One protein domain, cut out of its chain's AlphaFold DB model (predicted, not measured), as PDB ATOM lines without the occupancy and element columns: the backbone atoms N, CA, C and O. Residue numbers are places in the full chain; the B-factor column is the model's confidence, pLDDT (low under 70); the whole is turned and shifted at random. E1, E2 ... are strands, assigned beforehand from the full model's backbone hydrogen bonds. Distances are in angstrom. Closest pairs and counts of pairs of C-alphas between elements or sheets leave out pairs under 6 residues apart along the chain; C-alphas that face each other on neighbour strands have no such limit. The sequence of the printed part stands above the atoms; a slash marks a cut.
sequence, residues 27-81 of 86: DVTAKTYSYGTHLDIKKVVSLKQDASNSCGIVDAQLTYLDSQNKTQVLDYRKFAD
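What this domain is: This is residues 27 to 81 of the 86 residues of an uncharacterized protein of Pseudomonas fluorescens (UniProt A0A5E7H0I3). One long, twisted ribbon of three strands, E1, E2 and E3, makes the body, and an unnamed stretch, residues 27 to 42, loops from beside E3 round to the start of E1. The 55 printed residues hold no named helix; E1, E2, E3 is the order in chain and sheet, an all-strand meander, each strand the antiparallel neighbour of the one before. Under half of the residues, 25, are in named elements. The elongated whole spans 38 by 22 by 18 A and is only just compact, close to loose, with a radius of gyration of the C-alphas of 11.9 A.

How they stand to each other: Look first at inner strand E2, residues 57 to 65. Edge strand E1, residues 43 to 49, forms a hairpin with it at 157 degrees; find N 45 and O 63 within hydrogen-bond range, 2.8 A. Edge strand E3, residues 71 to 79, forms another with E2 at 156 degrees, with N 62 and O 74 at 2.8 A. E3 bends by 55 degrees at residue 76, and residues 31 to 32 pair, parallel, with its residues 74 to 75.

Where its parts are: Find C-alpha 43 at (-8.643, -27.140, 41.577); E1 runs 18.3 A from there. E2 measures 25.4 A, and E3 runs 24.4 A to C-alpha 79 at (-30.220, -29.455, 37.914).

The domain as a whole: The C-alphas farthest apart, Ser 54 and Gln 68, are 37.7 A apart. The printed part has no cut and no long link; residue 27 is under pLDDT 70.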
ATOM      1  N   ASP A  27      -8.805 -43.273  51.319       63.31
ATOM      2  CA  ASP A  27     -10.236 -43.540  51.261       63.31
ATOM      3  C   ASP A  27     -10.978 -42.225  51.548       63.31
ATOM      4  O   ASP A  27     -11.193 -41.838  52.699       63.31
ATOM      5  N   VAL A  28     -11.216 -41.428  50.500       77.44
ATOM      6  CA  VAL A  28     -11.820 -40.105  50.619       77.44
ATOM      7  C   VAL A  28     -13.312 -40.342  50.689       77.44
ATOM      8  O   VAL A  28     -13.997 -40.408  49.669       77.44
ATOM      9  N   THR A  29     -13.817 -40.472  51.911       85.69
ATOM     10  CA  THR A  29     -15.255 -40.542  52.149       85.69
ATOM     11  C   THR A  29     -15.915 -39.267  51.634       85.69
ATOM     12  O   THR A  29     -15.543 -38.154  52.026       85.69
ATOM     13  N   ALA A  30     -16.900 -39.437  50.755       89.00
ATOM     14  CA  ALA A  30     -17.692 -38.336  50.241       89.00
ATOM     15  C   ALA A  30     -18.466 -37.651  51.375       89.00
ATOM     16  O   ALA A  30     -18.989 -38.299  52.285       89.00
ATOM     17  N   LYS A  31     -18.505 -36.319  51.344       92.81
ATOM     18  CA  LYS A  31     -19.225 -35.504  52.329       92.81
ATOM     19  C   LYS A  31     -20.425 -34.846  51.668       92.81
ATOM     20  O   LYS A  31     -20.295 -34.267  50.593       92.81
ATOM     21  N   THR A  32     -21.574 -34.850  52.334       94.50
ATOM     22  CA  THR A  32     -22.744 -34.112  51.851       94.50
ATOM     23  C   THR A  32     -22.512 -32.608  51.974       94.50
ATOM     24  O   THR A  32     -22.224 -32.091  53.055       94.50
ATOM     25  N   TYR A  33     -22.644 -31.897  50.862       94.50
ATOM     26  CA  TYR A  33     -22.534 -30.449  50.815       94.50
ATOM     27  C   TYR A  33     -23.803 -29.777  51.348       94.50
ATOM     28  O   TYR A  33     -24.919 -30.111  50.951       94.50
ATOM     29  N   SER A  34     -23.621 -28.772  52.206       94.12
ATOM     30  CA  SER A  34     -24.691 -27.867  52.622       94.12
ATOM     31  C   SER A  34     -24.588 -26.557  51.846       94.12
ATOM     32  O   SER A  34     -23.534 -25.912  51.844       94.12
ATOM     33  N   TYR A  35     -25.678 -26.164  51.187       92.31
ATOM     34  CA  TYR A  35     -25.701 -24.984  50.327       92.31
ATOM     35  C   TYR A  35     -25.298 -23.716  51.092       92.31
ATOM     36  O   TYR A  35     -25.781 -23.460  52.193       92.31
ATOM     37  N   GLY A  36     -24.398 -22.927  50.500       93.00
ATOM     38  CA  GLY A  36     -23.833 -21.725  51.121       93.00
ATOM     39  C   GLY A  36     -22.570 -21.975  51.953       93.00
ATOM     40  O   GLY A  36     -21.928 -21.015  52.372       93.00
ATOM     41  N   THR A  37     -22.159 -23.233  52.150       95.06
ATOM     42  CA  THR A  37     -20.866 -23.539  52.779       95.06
ATOM     43  C   THR A  37     -19.733 -23.065  51.872       95.06
ATOM     44  O   THR A  37     -19.703 -23.399  50.683       95.06
ATOM     45  N   HIS A  38     -18.795 -22.305  52.436       96.19
ATOM     46  CA  HIS A  38     -17.584 -21.887  51.737       96.19
ATOM     47  C   HIS A  38     -16.622 -23.073  51.602       96.19
ATOM     48  O   HIS A  38     -16.296 -23.727  52.593       96.19
ATOM     49  N   LEU A  39     -16.183 -23.351  50.376       95.62
ATOM     50  CA  LEU A  39     -15.283 -24.455  50.059       95.62
ATOM     51  C   LEU A  39     -13.900 -23.913  49.697       95.62
ATOM     52  O   LEU A  39     -13.787 -23.003  48.877       95.62
ATOM     53  N   ASP A  40     -12.855 -24.512  50.258       97.00
ATOM     54  CA  ASP A  40     -11.463 -24.224  49.900       97.00
ATOM     55  C   ASP A  40     -11.082 -24.982  48.621       97.00
ATOM     56  O   ASP A  40     -10.422 -26.016  48.666       97.00
ATOM     57  N   ILE A  41     -11.572 -24.529  47.466       96.81
ATOM     58  CA  ILE A  41     -11.307 -25.183  46.180       96.81
ATOM     59  C   ILE A  41     -10.085 -24.547  45.523       96.81
ATOM     60  O   ILE A  41     -10.151 -23.432  45.010       96.81
ATOM     61  N   LYS A  42      -8.987 -25.300  45.441       98.00
ATOM     62  CA  LYS A  42      -7.820 -24.933  44.630       98.00
ATOM     63  C   LYS A  42      -7.974 -25.369  43.174       98.00
ATOM     64  O   LYS A  42      -7.615 -24.623  42.266       98.00
ATOM     65  N   LYS A  43      -8.456 -26.594  42.934       97.38
ATOM     66  CA  LYS A  43      -8.643 -27.140  41.577       97.38
ATOM     67  C   LYS A  43      -9.766 -28.168  41.529       97.38
ATOM     68  O   LYS A  43      -9.734 -29.142  42.271       97.38
ATOM     69  N   VAL A  44     -10.692 -28.016  40.584       97.06
ATOM     70  CA  VAL A  44     -11.684 -29.053  40.266       97.06
ATOM     71  C   VAL A  44     -11.000 -30.201  39.521       97.06
ATOM     72  O   VAL A  44     -10.292 -29.978  38.537       97.06
ATOM     73  N   VAL A  45     -11.187 -31.423  40.015       96.94
ATOM     74  CA  VAL A  45     -10.622 -32.650  39.437       96.94
ATOM     75  C   VAL A  45     -11.659 -33.356  38.578       96.94
ATOM     76  O   VAL A  45     -11.358 -33.723  37.446       96.94
ATOM     77  N   SER A  46     -12.873 -33.540  39.098       96.38
ATOM     78  CA  SER A  46     -13.971 -34.124  38.333       96.38
ATOM     79  C   SER A  46     -15.329 -33.653  38.833       96.38
ATOM     80  O   SER A  46     -15.494 -33.326  40.009       96.38
ATOM     81  N   LEU A  47     -16.289 -33.640  37.917       95.31
ATOM     82  CA  LEU A  47     -17.702 -33.423  38.174       95.31
ATOM     83  C   LEU A  47     -18.446 -34.610  37.576       95.31
ATOM     84  O   LEU A  47     -18.250 -34.935  36.406       95.31
ATOM     85  N   LYS A  48     -19.269 -35.263  38.383       94.56
ATOM     86  CA  LYS A  48     -20.129 -36.367  37.962       94.56
ATOM     87  C   LYS A  48     -21.555 -36.043  38.363       94.56
ATOM     88  O   LYS A  48     -21.772 -35.375  39.371       94.56
ATOM     89  N   GLN A  49     -22.506 -36.518  37.583       92.50
ATOM     90  CA  GLN A  49     -23.912 -36.533  37.955       92.50
ATOM     91  C   GLN A  49     -24.468 -37.912  37.643       92.50
ATOM     92  O   GLN A  49     -23.949 -38.598  36.754       92.50
ATOM     93  N   ASP A  50     -25.514 -38.295  38.357       90.12
ATOM     94  CA  ASP A  50     -26.246 -39.507  38.035       90.12
ATOM     95  C   ASP A  50     -26.914 -39.375  36.663       90.12
ATOM     96  O   ASP A  50     -27.307 -38.288  36.230       90.12
ATOM     97  N   ALA A  51     -27.024 -40.499  35.956       84.56
ATOM     98  CA  ALA A  51     -27.707 -40.526  34.673       84.56
ATOM     99  C   ALA A  51     -29.198 -40.225  34.885       84.56
ATOM    100  O   ALA A  51     -29.905 -41.001  35.529       84.56
ATOM    101  N   SER A  52     -29.690 -39.121  34.319       78.69
ATOM    102  CA  SER A  52     -31.116 -38.807  34.286       78.69
ATOM    103  C   SER A  52     -31.594 -38.622  32.852       78.69
ATOM    104  O   SER A  52     -31.004 -37.893  32.063       78.69
ATOM    105  N   ASN A  53     -32.714 -39.268  32.527       73.69
ATOM    106  CA  ASN A  53     -33.415 -39.059  31.256       73.69
ATOM    107  C   ASN A  53     -34.357 -37.844  31.314       73.69
ATOM    108  O   ASN A  53     -35.015 -37.515  30.331       73.69
ATOM    109  N   SER A  54     -34.478 -37.216  32.485       78.31
ATOM    110  CA  SER A  54     -35.329 -36.060  32.735       78.31
ATOM    111  C   SER A  54     -34.493 -34.838  33.107       78.31
ATOM    112  O   SER A  54     -33.465 -34.934  33.782       78.31
ATOM    113  N   CYS A  55     -34.981 -33.674  32.676       86.31
ATOM    114  CA  CYS A  55     -34.439 -32.365  33.018       86.31
ATOM    115  C   CYS A  55     -34.987 -31.960  34.399       86.31
ATOM    116  O   CYS A  55     -36.062 -31.372  34.514       86.31
ATOM    117  N   GLY A  56     -34.311 -32.395  35.465       89.12
ATOM    118  CA  GLY A  56     -34.764 -32.246  36.853       89.12
ATOM    119  C   GLY A  56     -33.608 -32.179  37.848       89.12
ATOM    120  O   GLY A  56     -32.455 -32.055  37.452       89.12
ATOM    121  N   ILE A  57     -33.902 -32.233  39.148       92.44
ATOM    122  CA  ILE A  57     -32.858 -32.277  40.182       92.44
ATOM    123  C   ILE A  57     -32.247 -33.679  40.231       92.44
ATOM    124  O   ILE A  57     -32.976 -34.661  40.355       92.44
ATOM    125  N   VAL A  58     -30.920 -33.746  40.178       94.62
ATOM    126  CA  VAL A  58     -30.127 -34.978  40.224       94.62
ATOM    127  C   VAL A  58     -29.062 -34.897  41.305       94.62
ATOM    128  O   VAL A  58     -28.608 -33.804  41.667       94.62
ATOM    129  N   ASP A  59     -28.656 -36.064  41.795       95.38
ATOM    130  CA  ASP A  59     -27.471 -36.203  42.627       95.38
ATOM    131  C   ASP A  59     -26.207 -36.064  41.772       95.38
ATOM    132  O   ASP A  59     -26.140 -36.455  40.600       95.38
ATOM    133  N   ALA A  60     -25.209 -35.417  42.357       95.31
ATOM    134  CA  ALA A  60     -23.956 -35.093  41.715       95.31
ATOM    135  C   ALA A  60     -22.801 -35.165  42.707       95.31
ATOM    136  O   ALA A  60     -22.953 -34.941  43.907       95.31
ATOM    137  N   GLN A  61     -21.619 -35.432  42.167       96.88
ATOM    138  CA  GLN A  61     -20.389 -35.547  42.923       96.88
ATOM    139  C   GLN A  61     -19.323 -34.609  42.363       96.88
ATOM    140  O   GLN A  61     -19.054 -34.572  41.160       96.88
ATOM    141  N   LEU A  62     -18.704 -33.842  43.256       96.44
ATOM    142  CA  LEU A  62     -17.576 -32.965  42.976       96.44
ATOM    143  C   LEU A  62     -16.329 -33.536  43.648       96.44
ATOM    144  O   LEU A  62     -16.271 -33.667  44.868       96.44
ATOM    145  N   THR A  63     -15.301 -33.807  42.853       96.94
ATOM    146  CA  THR A  63     -13.953 -34.103  43.347       96.94
ATOM    147  C   THR A  63     -13.058 -32.899  43.098       96.94
ATOM    148  O   THR A  63     -12.965 -32.421  41.963       96.94
ATOM    149  N   TYR A  64     -12.367 -32.413  44.124       96.62
ATOM    150  CA  TYR A  64     -11.470 -31.262  44.013       96.62
ATOM    151  C   TYR A  64     -10.223 -31.410  44.887       96.62
ATOM    152  O   TYR A  64     -10.193 -32.213  45.817       96.62
ATOM    153  N   LEU A  65      -9.188 -30.635  44.568       96.75
ATOM    154  CA  LEU A  65      -8.029 -30.414  45.424       96.75
ATOM    155  C   LEU A  65      -8.247 -29.152  46.248       96.75
ATOM    156  O   LEU A  65      -8.601 -28.111  45.683       96.75
ATOM    157  N   ASP A  66      -7.982 -29.238  47.545       96.38
ATOM    158  CA  ASP A  66      -7.955 -28.077  48.431       96.38
ATOM    159  C   ASP A  66      -6.620 -27.312  48.369       96.38
ATOM    160  O   ASP A  66      -5.686 -27.693  47.644       96.38
ATOM    161  N   SER A  67      -6.505 -26.203  49.108       97.62
ATOM    162  CA  SER A  67      -5.270 -25.403  49.159       97.62
ATOM    163  C   SER A  67      -4.050 -26.199  49.646       97.62
ATOM    164  O   SER A  67      -2.921 -25.904  49.241       97.62
ATOM    165  N   GLN A  68      -4.270 -27.260  50.430       96.94
ATOM    166  CA  GLN A  68      -3.250 -28.180  50.946       96.94
ATOM    167  C   GLN A  68      -2.922 -29.325  49.969       96.94
ATOM    168  O   GLN A  68      -2.114 -30.194  50.299       96.94
ATOM    169  N   ASN A  69      -3.487 -29.315  48.756       94.69
ATOM    170  CA  ASN A  69      -3.386 -30.377  47.750       94.69
ATOM    171  C   ASN A  69      -3.989 -31.720  48.194       94.69
ATOM    172  O   ASN A  69      -3.580 -32.765  47.686       94.69
ATOM    173  N   LYS A  70      -4.952 -31.720  49.121       94.31
ATOM    174  CA  LYS A  70      -5.689 -32.935  49.481       94.31
ATOM    175  C   LYS A  70      -6.916 -33.073  48.594       94.31
ATOM    176  O   LYS A  70      -7.612 -32.096  48.323       94.31
ATOM    177  N   THR A  71      -7.185 -34.302  48.168       95.44
ATOM    178  CA  THR A  71      -8.407 -34.636  47.438       95.44
ATOM    179  C   THR A  71      -9.590 -34.638  48.397       95.44
ATOM    180  O   THR A  71      -9.551 -35.280  49.444       95.44
ATOM    181  N   GLN A  72     -10.648 -33.937  48.018       95.62
ATOM    182  CA  GLN A  72     -11.927 -33.904  48.711       95.62
ATOM    183  C   GLN A  72     -13.018 -34.366  47.743       95.62
ATOM    184  O   GLN A  72     -12.979 -34.038  46.553       95.62
ATOM    185  N   VAL A  73     -13.998 -35.107  48.260       96.12
ATOM    186  CA  VAL A  73     -15.177 -35.558  47.514       96.12
ATOM    187  C   VAL A  73     -16.425 -35.008  48.199       96.12
ATOM    188  O   VAL A  73     -16.575 -35.123  49.418       96.12
ATOM    189  N   LEU A  74     -17.296 -34.375  47.419       95.69
ATOM    190  CA  LEU A  74     -18.539 -33.770  47.880       95.69
ATOM    191  C   LEU A  74     -19.723 -34.302  47.089       95.69
ATOM    192  O   LEU A  74     -19.720 -34.201  45.864       95.69
ATOM    193  N   ASP A  75     -20.747 -34.755  47.800       96.62
ATOM    194  CA  ASP A  75     -22.042 -35.104  47.226       96.62
ATOM    195  C   ASP A  75     -23.005 -33.926  47.393       96.62
ATOM    196  O   ASP A  75     -23.107 -33.320  48.467       96.62
ATOM    197  N   TYR A  76     -23.700 -33.569  46.322       95.94
ATOM    198  CA  TYR A  76     -24.624 -32.443  46.274       95.94
ATOM    199  C   TYR A  76     -25.726 -32.704  45.247       95.94
ATOM    200  O   TYR A  76     -25.676 -33.669  44.493       95.94
ATOM    201  N   ARG A  77     -26.728 -31.823  45.204       94.44
ATOM    202  CA  ARG A  77     -27.790 -31.869  44.195       94.44
ATOM    203  C   ARG A  77     -27.726 -30.650  43.294       94.44
ATOM    204  O   ARG A  77     -27.507 -29.536  43.774       94.44
ATOM    205  N   LYS A  78     -27.942 -30.857  42.000       92.56
ATOM    206  CA  LYS A  78     -28.015 -29.805  40.973       92.56
ATOM    207  C   LYS A  78     -29.125 -30.116  39.976       92.56
ATOM    208  O   LYS A  78     -29.670 -31.212  39.978       92.56
ATOM    209  N   PHE A  79     -29.448 -29.155  39.117       92.12
ATOM    210  CA  PHE A  79     -30.220 -29.455  37.914       92.12
ATOM    211  C   PHE A  79     -29.389 -30.308  36.961       92.12
ATOM    212  O   PHE A  79     -28.196 -30.049  36.798       92.12
ATOM    213  N   ALA A  80     -30.021 -31.312  36.363       90.81
ATOM    214  CA  ALA A  80     -29.429 -32.161  35.348       90.81
ATOM    215  C   ALA A  80     -28.868 -31.315  34.206       90.81
ATOM    216  O   ALA A  80     -29.447 -30.296  33.827       90.81
ATOM    217  N   ASP A  81     -27.747 -31.767  33.660       85.88
ATOM    218  CA  ASP A  81     -27.248 -31.268  32.383       85.88
ATOM    219  C   ASP A  81     -28.110 -31.844  31.249       85.88
ATOM    220  O   ASP A  81     -27.829 -32.908  30.703       85.88
TER     221      ASP A  81